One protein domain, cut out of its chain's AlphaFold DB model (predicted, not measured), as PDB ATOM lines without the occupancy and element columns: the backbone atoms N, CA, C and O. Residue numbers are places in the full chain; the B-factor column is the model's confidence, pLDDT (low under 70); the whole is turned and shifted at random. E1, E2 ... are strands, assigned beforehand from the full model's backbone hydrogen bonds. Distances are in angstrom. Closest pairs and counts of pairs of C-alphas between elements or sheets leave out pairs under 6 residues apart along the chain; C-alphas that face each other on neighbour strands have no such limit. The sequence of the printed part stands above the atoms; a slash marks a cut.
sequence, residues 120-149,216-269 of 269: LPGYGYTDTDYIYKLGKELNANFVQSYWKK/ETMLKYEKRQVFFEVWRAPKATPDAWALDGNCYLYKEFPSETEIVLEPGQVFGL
ATOM      1  N   LEU A 120     317.193 -24.243 285.371       79.81
ATOM      2  CA  LEU A 120     318.597 -23.836 285.408       79.81
ATOM      3  C   LEU A 120     319.484 -25.090 285.314       79.81
ATOM      4  O   LEU A 120     319.509 -25.894 286.251       79.81
ATOM      5  N   PRO A 121     320.249 -25.300 284.223       73.50
ATOM      6  CA  PRO A 121     321.031 -26.523 284.059       73.50
ATOM      7  C   PRO A 121     322.016 -26.739 285.216       73.50
ATOM      8  O   PRO A 121     322.724 -25.826 285.627       73.50
ATOM      9  N   GLY A 122     322.049 -27.948 285.778       72.88
ATOM     10  CA  GLY A 122     322.887 -28.283 286.942       72.88
ATOM     11  C   GLY A 122     322.377 -27.803 288.300       72.88
ATOM     12  O   GLY A 122     322.907 -28.256 289.308       72.88
ATOM     13  N   TYR A 123     321.356 -26.947 288.324       76.81
ATOM     14  CA  TYR A 123     320.651 -26.524 289.534       76.81
ATOM     15  C   TYR A 123     319.256 -27.170 289.625       76.81
ATOM     16  O   TYR A 123     318.839 -27.576 290.703       76.81
ATOM     17  N   GLY A 124     318.589 -27.385 288.486       77.38
ATOM     18  CA  GLY A 124     317.286 -28.044 288.395       77.38
ATOM     19  C   GLY A 124     316.154 -27.061 288.115       77.38
ATOM     20  O   GLY A 124     316.377 -25.973 287.582       77.38
ATOM     21  N   TYR A 125     314.933 -27.470 288.450       77.81
ATOM     22  CA  TYR A 125     313.754 -26.613 288.372       77.81
ATOM     23  C   TYR A 125     313.780 -25.579 289.496       77.81
ATOM     24  O   TYR A 125     314.064 -25.914 290.646       77.81
ATOM     25  N   THR A 126     313.500 -24.322 289.165       77.44
ATOM     26  CA  THR A 126     313.393 -23.256 290.161       77.44
ATOM     27  C   THR A 126     312.091 -23.342 290.957       77.44
ATOM     28  O   THR A 126     311.083 -23.841 290.475       77.44
ATOM     29  N   ASP A 127     312.071 -22.819 292.176       79.19
ATOM     30  CA  ASP A 127     310.851 -22.737 292.978       79.19
ATOM     31  C   ASP A 127     309.936 -21.610 292.465       79.19
ATOM     32  O   ASP A 127     310.383 -20.486 292.229       79.19
ATOM     33  N   THR A 128     308.644 -21.895 292.307       76.62
ATOM     34  CA  THR A 128     307.637 -20.950 291.810       76.62
ATOM     35  C   THR A 128     307.414 -19.753 292.732       76.62
ATOM     36  O   THR A 128     307.000 -18.695 292.254       76.62
ATOM     37  N   ASP A 129     307.702 -19.873 294.030       81.31
ATOM     38  CA  ASP A 129     307.521 -18.784 295.004       81.31
ATOM     39  C   ASP A 129     308.727 -17.833 295.075       81.31
ATOM     40  O   ASP A 129     308.685 -16.785 295.737       81.31
ATOM     41  N   TYR A 130     309.799 -18.161 294.354       81.06
ATOM     42  CA  TYR A 130     311.063 -17.441 294.376       81.06
ATOM     43  C   TYR A 130     311.414 -16.864 293.001       81.06
ATOM     44  O   TYR A 130     311.008 -17.353 291.950       81.06
ATOM     45  N   ILE A 131     312.165 -15.767 293.015       86.94
ATOM     46  CA  ILE A 131     312.847 -15.218 291.842       86.94
ATOM     47  C   ILE A 131     314.321 -15.584 291.908       86.94
ATOM     48  O   ILE A 131     314.909 -15.582 292.989       86.94
ATOM     49  N   TYR A 132     314.912 -15.861 290.751       87.50
ATOM     50  CA  TYR A 132     316.277 -16.359 290.636       87.50
ATOM     51  C   TYR A 132     317.159 -15.401 289.845       87.50
ATOM     52  O   TYR A 132     316.709 -14.705 288.936       87.50
ATOM     53  N   LYS A 133     318.439 -15.358 290.207       87.69
ATOM     54  CA  LYS A 133     319.446 -14.528 289.551       87.69
ATOM     55  C   LYS A 133     320.784 -15.255 289.491       87.69
ATOM     56  O   LYS A 133     321.250 -15.806 290.486       87.69
ATOM     57  N   LEU A 134     321.432 -15.177 288.330       88.62
ATOM     58  CA  LEU A 134     322.804 -15.644 288.147       88.62
ATOM     59  C   LEU A 134     323.792 -14.693 288.835       88.62
ATOM     60  O   LEU A 134     323.777 -13.479 288.612       88.62
ATOM     61  N   GLY A 135     324.638 -15.270 289.681       88.19
ATOM     62  CA  GLY A 135     325.701 -14.597 290.410       88.19
ATOM     63  C   GLY A 135     327.054 -14.716 289.713       88.19
ATOM     64  O   GLY A 135     327.172 -14.643 288.488       88.19
ATOM     65  N   LYS A 136     328.108 -14.858 290.518       90.69
ATOM     66  CA  LYS A 136     329.489 -14.888 290.039       90.69
ATOM     67  C   LYS A 136     329.816 -16.215 289.341       90.69
ATOM     68  O   LYS A 136     329.320 -17.270 289.723       90.69
ATOM     69  N   GLU A 137     330.696 -16.155 288.341       90.75
ATOM     70  CA  GLU A 137     331.333 -17.336 287.747       90.75
ATOM     71  C   GLU A 137     332.312 -17.987 288.739       90.75
ATOM     72  O   GLU A 137     333.182 -17.315 289.303       90.75
ATOM     73  N   LEU A 138     332.168 -19.296 288.947       88.56
ATOM     74  CA  LEU A 138     332.963 -20.070 289.900       88.56
ATOM     75  C   LEU A 138     334.133 -20.777 289.219       88.56
ATOM     76  O   LEU A 138     335.290 -20.580 289.590       88.56
ATOM     77  N   ASN A 139     333.833 -21.617 288.233       88.75
ATOM     78  CA  ASN A 139     334.814 -22.367 287.460       88.75
ATOM     79  C   ASN A 139     334.261 -22.713 286.069       88.75
ATOM     80  O   ASN A 139     333.068 -22.583 285.795       88.75
ATOM     81  N   ALA A 140     335.145 -23.165 285.184       87.31
ATOM     82  CA  ALA A 140     334.784 -23.592 283.843       87.31
ATOM     83  C   ALA A 140     335.503 -24.893 283.492       87.31
ATOM     84  O   ALA A 140     336.726 -24.981 283.587       87.31
ATOM     85  N   ASN A 141     334.737 -25.881 283.037       87.38
ATOM     86  CA  ASN A 141     335.251 -27.155 282.559       87.38
ATOM     87  C   ASN A 141     335.221 -27.186 281.034       87.38
ATOM     88  O   ASN A 141     334.231 -26.816 280.399       87.38
ATOM     89  N   PHE A 142     336.309 -27.654 280.434       83.50
ATOM     90  CA  PHE A 142     336.346 -27.915 279.004       83.50
ATOM     91  C   PHE A 142     335.436 -29.101 278.666       83.50
ATOM     92  O   PHE A 142     335.507 -30.138 279.321       83.50
ATOM     93  N   VAL A 143     334.598 -28.951 277.639       85.88
ATOM     94  CA  VAL A 143     333.675 -30.006 277.193       85.88
ATOM     95  C   VAL A 143     334.136 -30.547 275.854       85.88
ATOM     96  O   VAL A 143     334.410 -31.732 275.705       85.88
ATOM     97  N   GLN A 144     334.228 -29.664 274.864       78.31
ATOM     98  CA  GLN A 144     334.633 -30.027 273.516       78.31
ATOM     99  C   GLN A 144     335.149 -28.802 272.775       78.31
ATOM    100  O   GLN A 144     334.767 -27.670 273.070       78.31
ATOM    101  N   SER A 145     335.961 -29.037 271.751       80.56
ATOM    102  CA  SER A 145     336.351 -28.002 270.803       80.56
ATOM    103  C   SER A 145     335.865 -28.353 269.413       80.56
ATOM    104  O   SER A 145     335.987 -29.505 268.998       80.56
ATOM    105  N   TYR A 146     335.373 -27.365 268.683       75.69
ATOM    106  CA  TYR A 146     334.912 -27.533 267.314       75.69
ATOM    107  C   TYR A 146     335.330 -26.328 266.471       75.69
ATOM    108  O   TYR A 146     335.720 -25.293 267.002       75.69
ATOM    109  N   TRP A 147     335.290 -26.464 265.150       73.00
ATOM    110  CA  TRP A 147     335.686 -25.393 264.241       73.00
ATOM    111  C   TRP A 147     334.462 -24.711 263.648       73.00
ATOM    112  O   TRP A 147     333.550 -25.383 263.166       73.00
ATOM    113  N   LYS A 148     334.459 -23.379 263.654       74.38
ATOM    114  CA  LYS A 148     333.404 -22.553 263.067       74.38
ATOM    115  C   LYS A 148     334.011 -21.644 262.004       74.38
ATOM    116  O   LYS A 148     335.061 -21.042 262.221       74.38
ATOM    117  N   LYS A 149     333.355 -21.568 260.847       67.94
ATOM    118  CA  LYS A 149     333.727 -20.645 259.771       67.94
ATOM    119  C   LYS A 149     333.172 -19.257 260.084       67.94
ATOM    120  O   LYS A 149     331.968 -19.126 260.295       67.94
ATOM    121  N   GLU A 216     338.029 -15.693 254.661       54.84
ATOM    122  CA  GLU A 216     337.275 -16.747 255.338       54.84
ATOM    123  C   GLU A 216     338.215 -17.460 256.308       54.84
ATOM    124  O   GLU A 216     339.198 -18.094 255.905       54.84
ATOM    125  N   THR A 217     337.934 -17.335 257.601       57.56
ATOM    126  CA  THR A 217     338.756 -17.953 258.636       57.56
ATOM    127  C   THR A 217     337.972 -19.013 259.386       57.56
ATOM    128  O   THR A 217     336.768 -18.909 259.623       57.56
ATOM    129  N   MET A 218     338.656 -20.107 259.704       57.31
ATOM    130  CA  MET A 218     338.163 -21.123 260.615       57.31
ATOM    131  C   MET A 218     338.731 -20.829 261.993       57.31
ATOM    132  O   MET A 218     339.930 -20.979 262.232       57.31
ATOM    133  N   LEU A 219     337.852 -20.428 262.902       64.38
ATOM    134  CA  LEU A 219     338.183 -20.241 264.303       64.38
ATOM    135  C   LEU A 219     337.808 -21.506 265.055       64.38
ATOM    136  O   LEU A 219     336.710 -22.054 264.897       64.38
ATOM    137  N   LYS A 220     338.739 -21.993 265.867       71.12
ATOM    138  CA  LYS A 220     338.433 -23.057 266.808       71.12
ATOM    139  C   LYS A 220     337.679 -22.433 267.976       71.12
ATOM    140  O   LYS A 220     338.155 -21.487 268.591       71.12
ATOM    141  N   TYR A 221     336.504 -22.959 268.283       76.44
ATOM    142  CA  TYR A 221     335.739 -22.613 269.470       76.44
ATOM    143  C   TYR A 221     335.882 -23.716 270.503       76.44
ATOM    144  O   TYR A 221     335.860 -24.907 270.185       76.44
ATOM    145  N   GLU A 222     336.003 -23.312 271.756       81.25
ATOM    146  CA  GLU A 222     335.929 -24.196 272.903       81.25
ATOM    147  C   GLU A 222     334.570 -24.014 273.563       81.25
ATOM    148  O   GLU A 222     334.241 -22.946 274.085       81.25
ATOM    149  N   LYS A 223     333.773 -25.080 273.545       82.88
ATOM    150  CA  LYS A 223     332.569 -25.170 274.355       82.88
ATOM    151  C   LYS A 223     333.004 -25.539 275.767       82.88
ATOM    152  O   LYS A 223     333.584 -26.606 275.991       82.88
ATOM    153  N   ARG A 224     332.728 -24.649 276.710       85.62
ATOM    154  CA  ARG A 224     333.024 -24.843 278.129       85.62
ATOM    155  C   ARG A 224     331.722 -24.892 278.916       85.62
ATOM    156  O   ARG A 224     330.791 -24.137 278.637       85.62
ATOM    157  N   GLN A 225     331.659 -25.794 279.883       89.19
ATOM    158  CA  GLN A 225     330.621 -25.831 280.902       89.19
ATOM    159  C   GLN A 225     331.060 -24.894 282.024       89.19
ATOM    160  O   GLN A 225     332.022 -25.185 282.730       89.19
ATOM    161  N   VAL A 226     330.400 -23.749 282.142       87.88
ATOM    162  CA  VAL A 226     330.763 -22.689 283.086       87.88
ATOM    163  C   VAL A 226     329.775 -22.697 284.240       87.88
ATOM    164  O   VAL A 226     328.573 -22.622 283.993       87.88
ATOM    165  N   PHE A 227     330.263 -22.786 285.473       89.00
ATOM    166  CA  PHE A 227     329.429 -22.823 286.669       89.00
ATOM    167  C   PHE A 227     329.261 -21.428 287.269       89.00
ATOM    168  O   PHE A 227     330.216 -20.652 287.356       89.00
ATOM    169  N   PHE A 228     328.047 -21.136 287.716       90.88
ATOM    170  CA  PHE A 228     327.644 -19.873 288.318       90.88
ATOM    171  C   PHE A 228     326.984 -20.125 289.663       90.88
ATOM    172  O   PHE A 228     326.319 -21.142 289.850       90.88
ATOM    173  N   GLU A 229     327.114 -19.162 290.566       93.12
ATOM    174  CA  GLU A 229     326.253 -19.072 291.742       93.12
ATOM    175  C   GLU A 229     324.812 -18.752 291.326       93.12
ATOM    176  O   GLU A 229     324.571 -17.961 290.409       93.12
ATOM    177  N   VAL A 230     323.853 -19.313 292.049       90.69
ATOM    178  CA  VAL A 230     322.426 -19.032 291.920       90.69
ATOM    179  C   VAL A 230     321.960 -18.357 293.197       90.69
ATOM    180  O   VAL A 230     322.116 -18.886 294.298       90.69
ATOM    181  N   TRP A 231     321.383 -17.175 293.035       90.75
ATOM    182  CA  TRP A 231     320.783 -16.403 294.111       90.75
ATOM    183  C   TRP A 231     319.272 -16.449 293.969       90.75
ATOM    184  O   TRP A 231     318.766 -16.331 292.851       90.75
ATOM    185  N   ARG A 232     318.556 -16.568 295.086       90.88
ATOM    186  CA  ARG A 232     317.094 -16.491 295.109       90.88
ATOM    187  C   ARG A 232     316.588 -15.439 296.083       90.88
ATOM    188  O   ARG A 232     317.231 -15.182 297.099       90.88
ATOM    189  N   ALA A 233     315.424 -14.868 295.800       90.69
ATOM    190  CA  ALA A 233     314.666 -14.045 296.739       90.69
ATOM    191  C   ALA A 233     313.180 -14.439 296.688       90.69
ATOM    192  O   ALA A 233     312.697 -14.797 295.613       90.69
ATOM    193  N   PRO A 234     312.432 -14.401 297.803       88.19
ATOM    194  CA  PRO A 234     310.991 -14.640 297.765       88.19
ATOM    195  C   PRO A 234     310.294 -13.575 296.910       88.19
ATOM    196  O   PRO A 234     310.591 -12.388 297.054       88.19
ATOM    197  N   LYS A 235     309.309 -13.951 296.084       84.06
ATOM    198  CA  LYS A 235     308.515 -12.986 295.291       84.06
ATOM    199  C   LYS A 235     307.832 -11.925 296.160       84.06
ATOM    200  O   LYS A 235     307.703 -10.776 295.746       84.06
ATOM    201  N   ALA A 236     307.435 -12.299 297.378       83.56
ATOM    202  CA  ALA A 236     306.840 -11.388 298.354       83.56
ATOM    203  C   ALA A 236     307.821 -10.311 298.861       83.56
ATOM    204  O   ALA A 236     307.393  -9.244 299.297       83.56
ATOM    205  N   THR A 237     309.129 -10.580 298.809       85.31
ATOM    206  CA  THR A 237     310.199  -9.698 299.302       85.31
ATOM    207  C   THR A 237     311.405  -9.744 298.351       85.31
ATOM    208  O   THR A 237     312.427 -10.354 298.685       85.31
ATOM    209  N   PRO A 238     311.315  -9.107 297.168       81.31
ATOM    210  CA  PRO A 238     312.300  -9.255 296.091       81.31
ATOM    211  C   PRO A 238     313.682  -8.649 296.396       81.31
ATOM    212  O   PRO A 238     314.619  -8.838 295.626       81.31
ATOM    213  N   ASP A 239     313.836  -7.952 297.524       86.19
ATOM    214  CA  ASP A 239     315.105  -7.358 297.959       86.19
ATOM    215  C   ASP A 239     315.941  -8.290 298.860       86.19
ATOM    216  O   ASP A 239     317.115  -8.022 299.119       86.19
ATOM    217  N   ALA A 240     315.369  -9.404 299.329       90.25
ATOM    218  CA  ALA A 240     316.008 -10.333 300.265       90.25
ATOM    219  C   ALA A 240     316.747 -11.475 299.541       90.25
ATOM    220  O   ALA A 240     316.376 -12.644 299.651       90.25
ATOM    221  N   TRP A 241     317.788 -11.132 298.782       91.06
ATOM    222  CA  TRP A 241     318.581 -12.108 298.030       91.06
ATOM    223  C   TRP A 241     319.459 -12.972 298.939       91.06
ATOM    224  O   TRP A 241     320.250 -12.457 299.731       91.06
ATOM    225  N   ALA A 242     319.379 -14.289 298.759       92.00
ATOM    226  CA  ALA A 242     320.217 -15.275 299.429       92.00
ATOM    227  C   ALA A 242     320.856 -16.227 298.410       92.00
ATOM    228  O   ALA A 242     320.251 -16.562 297.391       92.00
ATOM    229  N   LEU A 243     322.089 -16.656 298.690       92.06
ATOM    230  CA  LEU A 243     322.763 -17.686 297.903       92.06
ATOM    231  C   LEU A 243     322.043 -19.017 298.115       92.06
ATOM    232  O   LEU A 243     321.814 -19.412 299.256       92.06
ATOM    233  N   ASP A 244     321.724 -19.700 297.022       89.00
ATOM    234  CA  ASP A 244     320.905 -20.906 297.073       89.00
ATOM    235  C   ASP A 244     321.566 -22.144 296.471       89.00
ATOM    236  O   ASP A 244     321.255 -23.271 296.845       89.00
ATOM    237  N   GLY A 245     322.518 -21.956 295.564       89.19
ATOM    238  CA  GLY A 245     323.248 -23.069 294.981       89.19
ATOM    239  C   GLY A 245     324.097 -22.641 293.805       89.19
ATOM    240  O   GLY A 245     324.445 -21.469 293.675       89.19
ATOM    241  N   ASN A 246     324.411 -23.605 292.943       89.50
ATOM    242  CA  ASN A 246     325.187 -23.384 291.732       89.50
ATOM    243  C   ASN A 246     324.475 -24.015 290.535       89.50
ATOM    244  O   ASN A 246     323.938 -25.113 290.648       89.50
ATOM    245  N   CYS A 247     324.532 -23.359 289.383       89.81
ATOM    246  CA  CYS A 247     324.112 -23.911 288.097       89.81
ATOM    247  C   CYS A 247     325.299 -23.918 287.132       89.81
ATOM    248  O   CYS A 247     326.353 -23.356 287.422       89.81
ATOM    249  N   TYR A 248     325.132 -24.503 285.952       86.50
ATOM    250  CA  TYR A 248     326.071 -24.347 284.852       86.50
ATOM    251  C   TYR A 248     325.373 -23.896 283.576       86.50
ATOM    252  O   TYR A 248     324.208 -24.185 283.338       86.50
ATOM    253  N   LEU A 249     326.123 -23.221 282.711       87.19
ATOM    254  CA  LEU A 249     325.711 -22.893 281.354       87.19
ATOM    255  C   LEU A 249     326.831 -23.264 280.389       87.19
ATOM    256  O   LEU A 249     328.015 -23.096 280.686       87.19
ATOM    257  N   TYR A 250     326.461 -23.753 279.209       83.88
ATOM    258  CA  TYR A 250     327.432 -23.939 278.142       83.88
ATOM    259  C   TYR A 250     327.701 -22.600 277.467       83.88
ATOM    260  O   TYR A 250     326.791 -21.987 276.914       83.88
ATOM    261  N   LYS A 251     328.959 -22.163 277.500       83.31
ATOM    262  CA  LYS A 251     329.424 -20.969 276.796       83.31
ATOM    263  C   LYS A 251     330.480 -21.343 275.771       83.31
ATOM    264  O   LYS A 251     331.247 -22.292 275.954       83.31
ATOM    265  N   GLU A 252     330.497 -20.592 274.681       83.75
ATOM    266  CA  GLU A 252     331.434 -20.775 273.582       83.75
ATOM    267  C   GLU A 252     332.475 -19.669 273.637       83.75
ATOM    268  O   GLU A 252     332.136 -18.487 273.666       83.75
ATOM    269  N   PHE A 253     333.743 -20.063 273.652       76.50
ATOM    270  CA  PHE A 253     334.862 -19.136 273.673       76.50
ATOM    271  C   PHE A 253     335.710 -19.357 272.420       76.50
ATOM    272  O   PHE A 253     336.009 -20.512 272.103       76.50
ATOM    273  N   PRO A 254     336.106 -18.298 271.694       72.81
ATOM    274  CA  PRO A 254     337.087 -18.446 270.631       72.81
ATOM    275  C   PRO A 254     338.413 -18.889 271.258       72.81
ATOM    276  O   PRO A 254     338.886 -18.285 272.221       72.81
ATOM    277  N   SER A 255     339.004 -19.961 270.743       61.69
ATOM    278  CA  SER A 255     340.372 -20.334 271.085       61.69
ATOM    279  C   SER A 255     341.327 -19.399 270.335       61.69
ATOM    280  O   SER A 255     341.013 -18.925 269.243       61.69
ATOM    281  N   GLU A 256     342.520 -19.150 270.878       57.28
ATOM    282  CA  GLU A 256     343.559 -18.319 270.233       57.28
ATOM    283  C   GLU A 256     344.136 -18.952 268.945       57.28
ATOM    284  O   GLU A 256     345.173 -18.537 268.435       57.28
ATOM    285  N   THR A 257     343.494 -19.999 268.418       51.66
ATOM    286  CA  THR A 257     343.943 -20.759 267.255       51.66
ATOM    287  C   THR A 257     343.011 -20.502 266.080       51.66
ATOM    288  O   THR A 257     341.846 -20.904 266.074       51.66
ATOM    289  N   GLU A 258     343.561 -19.862 265.056       53.22
ATOM    290  CA  GLU A 258     342.886 -19.541 263.806       53.22
ATOM    291  C   GLU A 258     343.578 -20.266 262.649       53.22
ATOM    292  O   GLU A 258     344.807 -20.334 262.587       53.22
ATOM    293  N   ILE A 259     342.785 -20.806 261.724       49.56
ATOM    294  CA  ILE A 259     343.268 -21.316 260.443       49.56
ATOM    295  C   ILE A 259     342.633 -20.467 259.349       49.56
ATOM    296  O   ILE A 259     341.414 -20.449 259.179       49.56
ATOM    297  N   VAL A 260     343.470 -19.771 258.588       51.53
ATOM    298  CA  VAL A 260     343.044 -19.090 257.364       51.53
ATOM    299  C   VAL A 260     342.816 -20.159 256.298       51.53
ATOM    300  O   VAL A 260     343.755 -20.858 255.925       51.53
ATOM    301  N   LEU A 261     341.568 -20.330 255.855       48.06
ATOM    302  CA  LEU A 261     341.213 -21.367 254.880       48.06
ATOM    303  C   LEU A 261     341.498 -20.933 253.447       48.06
ATOM    304  O   LEU A 261     341.956 -21.736 252.639       48.06
ATOM    305  N   GLU A 262     341.243 -19.663 253.149       44.12
ATOM    306  CA  GLU A 262     341.496 -19.073 251.844       44.12
ATOM    307  C   GLU A 262     342.198 -17.726 252.046       44.12
ATOM    308  O   GLU A 262     341.701 -16.889 252.810       44.12
ATOM    309  N   PRO A 263     343.362 -17.482 251.413       41.66
ATOM    310  CA  PRO A 263     343.915 -16.140 251.367       41.66
ATOM    311  C   PRO A 263     342.913 -15.261 250.618       41.66
ATOM    312  O   PRO A 263     342.591 -15.529 249.459       41.66
ATOM    313  N   GLY A 264     342.381 -14.250 251.305       43.94
ATOM    314  CA  GLY A 264     341.359 -13.375 250.746       43.94
ATOM    315  C   GLY A 264     341.771 -12.798 249.395       43.94
ATOM    316  O   GLY A 264     342.931 -12.426 249.196       43.94
ATOM    317  N   GLN A 265     340.821 -12.716 248.463       43.91
ATOM    318  CA  GLN A 265     341.038 -11.991 247.216       43.91
ATOM    319  C   GLN A 265     341.383 -10.537 247.546       43.91
ATOM    320  O   GLN A 265     340.613  -9.829 248.198       43.91
ATOM    321  N   VAL A 266     342.570 -10.114 247.113       39.31
ATOM    322  CA  VAL A 266     343.032  -8.736 247.247       39.31
ATOM    323  C   VAL A 266     342.271  -7.903 246.227       39.31
ATOM    324  O   VAL A 266     342.551  -7.965 245.033       39.31
ATOM    325  N   PHE A 267     341.303  -7.122 246.695       42.91
ATOM    326  CA  PHE A 267     340.747  -6.038 245.899       42.91
ATOM    327  C   PHE A 267     341.564  -4.787 246.209       42.91
ATOM    328  O   PHE A 267     341.427  -4.188 247.276       42.91
ATOM    329  N   GLY A 268     342.478  -4.452 245.299       34.91
ATOM    330  CA  GLY A 268     343.199  -3.185 245.304       34.91
ATOM    331  C   GLY A 268     342.577  -2.232 244.288       34.91
ATOM    332  O   GLY A 268     342.349  -2.627 243.142       34.91
ATOM    333  N   LEU A 269     342.317  -1.000 244.718       38.28
ATOM    334  CA  LEU A 269     342.280   0.181 243.856       38.28
ATOM    335  C   LEU A 269     343.509   1.032 244.184       38.28
ATOM    336  O   LEU A 269     343.804   1.172 245.395       38.28
TER     337      LEU A 269
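This is residues 120 to 149 and 216 to 269 of the 269 residues of an uncharacterized protein of Candidatus Muirbacterium halophilum (UniProt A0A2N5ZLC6). Look for one long, narrow ribbon of three antiparallel strands, E1, E2 and E3, side by side and twisted along its length. E2 runs between E1 and E3; residues 120 to 129 fold back near the ribbon's end where E1 begins, and residues 263 to 269 make a tail at the other end. The printed part has 84 residues, with no named helix and three strands in the order E1, E2, E3 both along the chain and across the sheet; the class is all strand. It is an extended rod, with a radius of gyration of the C-alphas of 20.1 A and spans of 65 by 31 by 18 A.

Find C-alpha 130 at (311.063, -17.441, 294.376); from there E1, residues 130 to 149, runs 41.5 A. E2, residues 216 to 234, runs 50.0 A back. E3, residues 242 to 262, is the longest strand by residues and runs 52.3 A to C-alpha 262 at (341.496, -19.073, 251.844). E1 bends by 90 degrees at residue 146, E2 by 59 degrees at residue 220 and E3 by 65 degrees at residue 245.

Begin at E2, the inner strand. E1, an edge strand, is antiparallel to it at 166 degrees; look at N 133 and O 231, 2.8 A apart, within hydrogen-bond range. On E3, the other edge strand, C-alpha 248 faces C-alpha 227 of E2 at 4.1 A. E2 and E3 form a hairpin, antiparallel at 173 degrees, with N 228 and O 247 within hydrogen-bond range at 2.8 A.

The farthest C-alphas, those of Ala 236 and Leu 269, are 66.0 A apart. Residues 150 to 215 are not printed; C-alphas 149 and 216 are 6.9 A apart across this cut. The link from E2 to E3 is short, with 7 residues. The mean pLDDT of the printed part is 76.2; look for values under 70 at residues 149, 216 to 219 and 255 to 269.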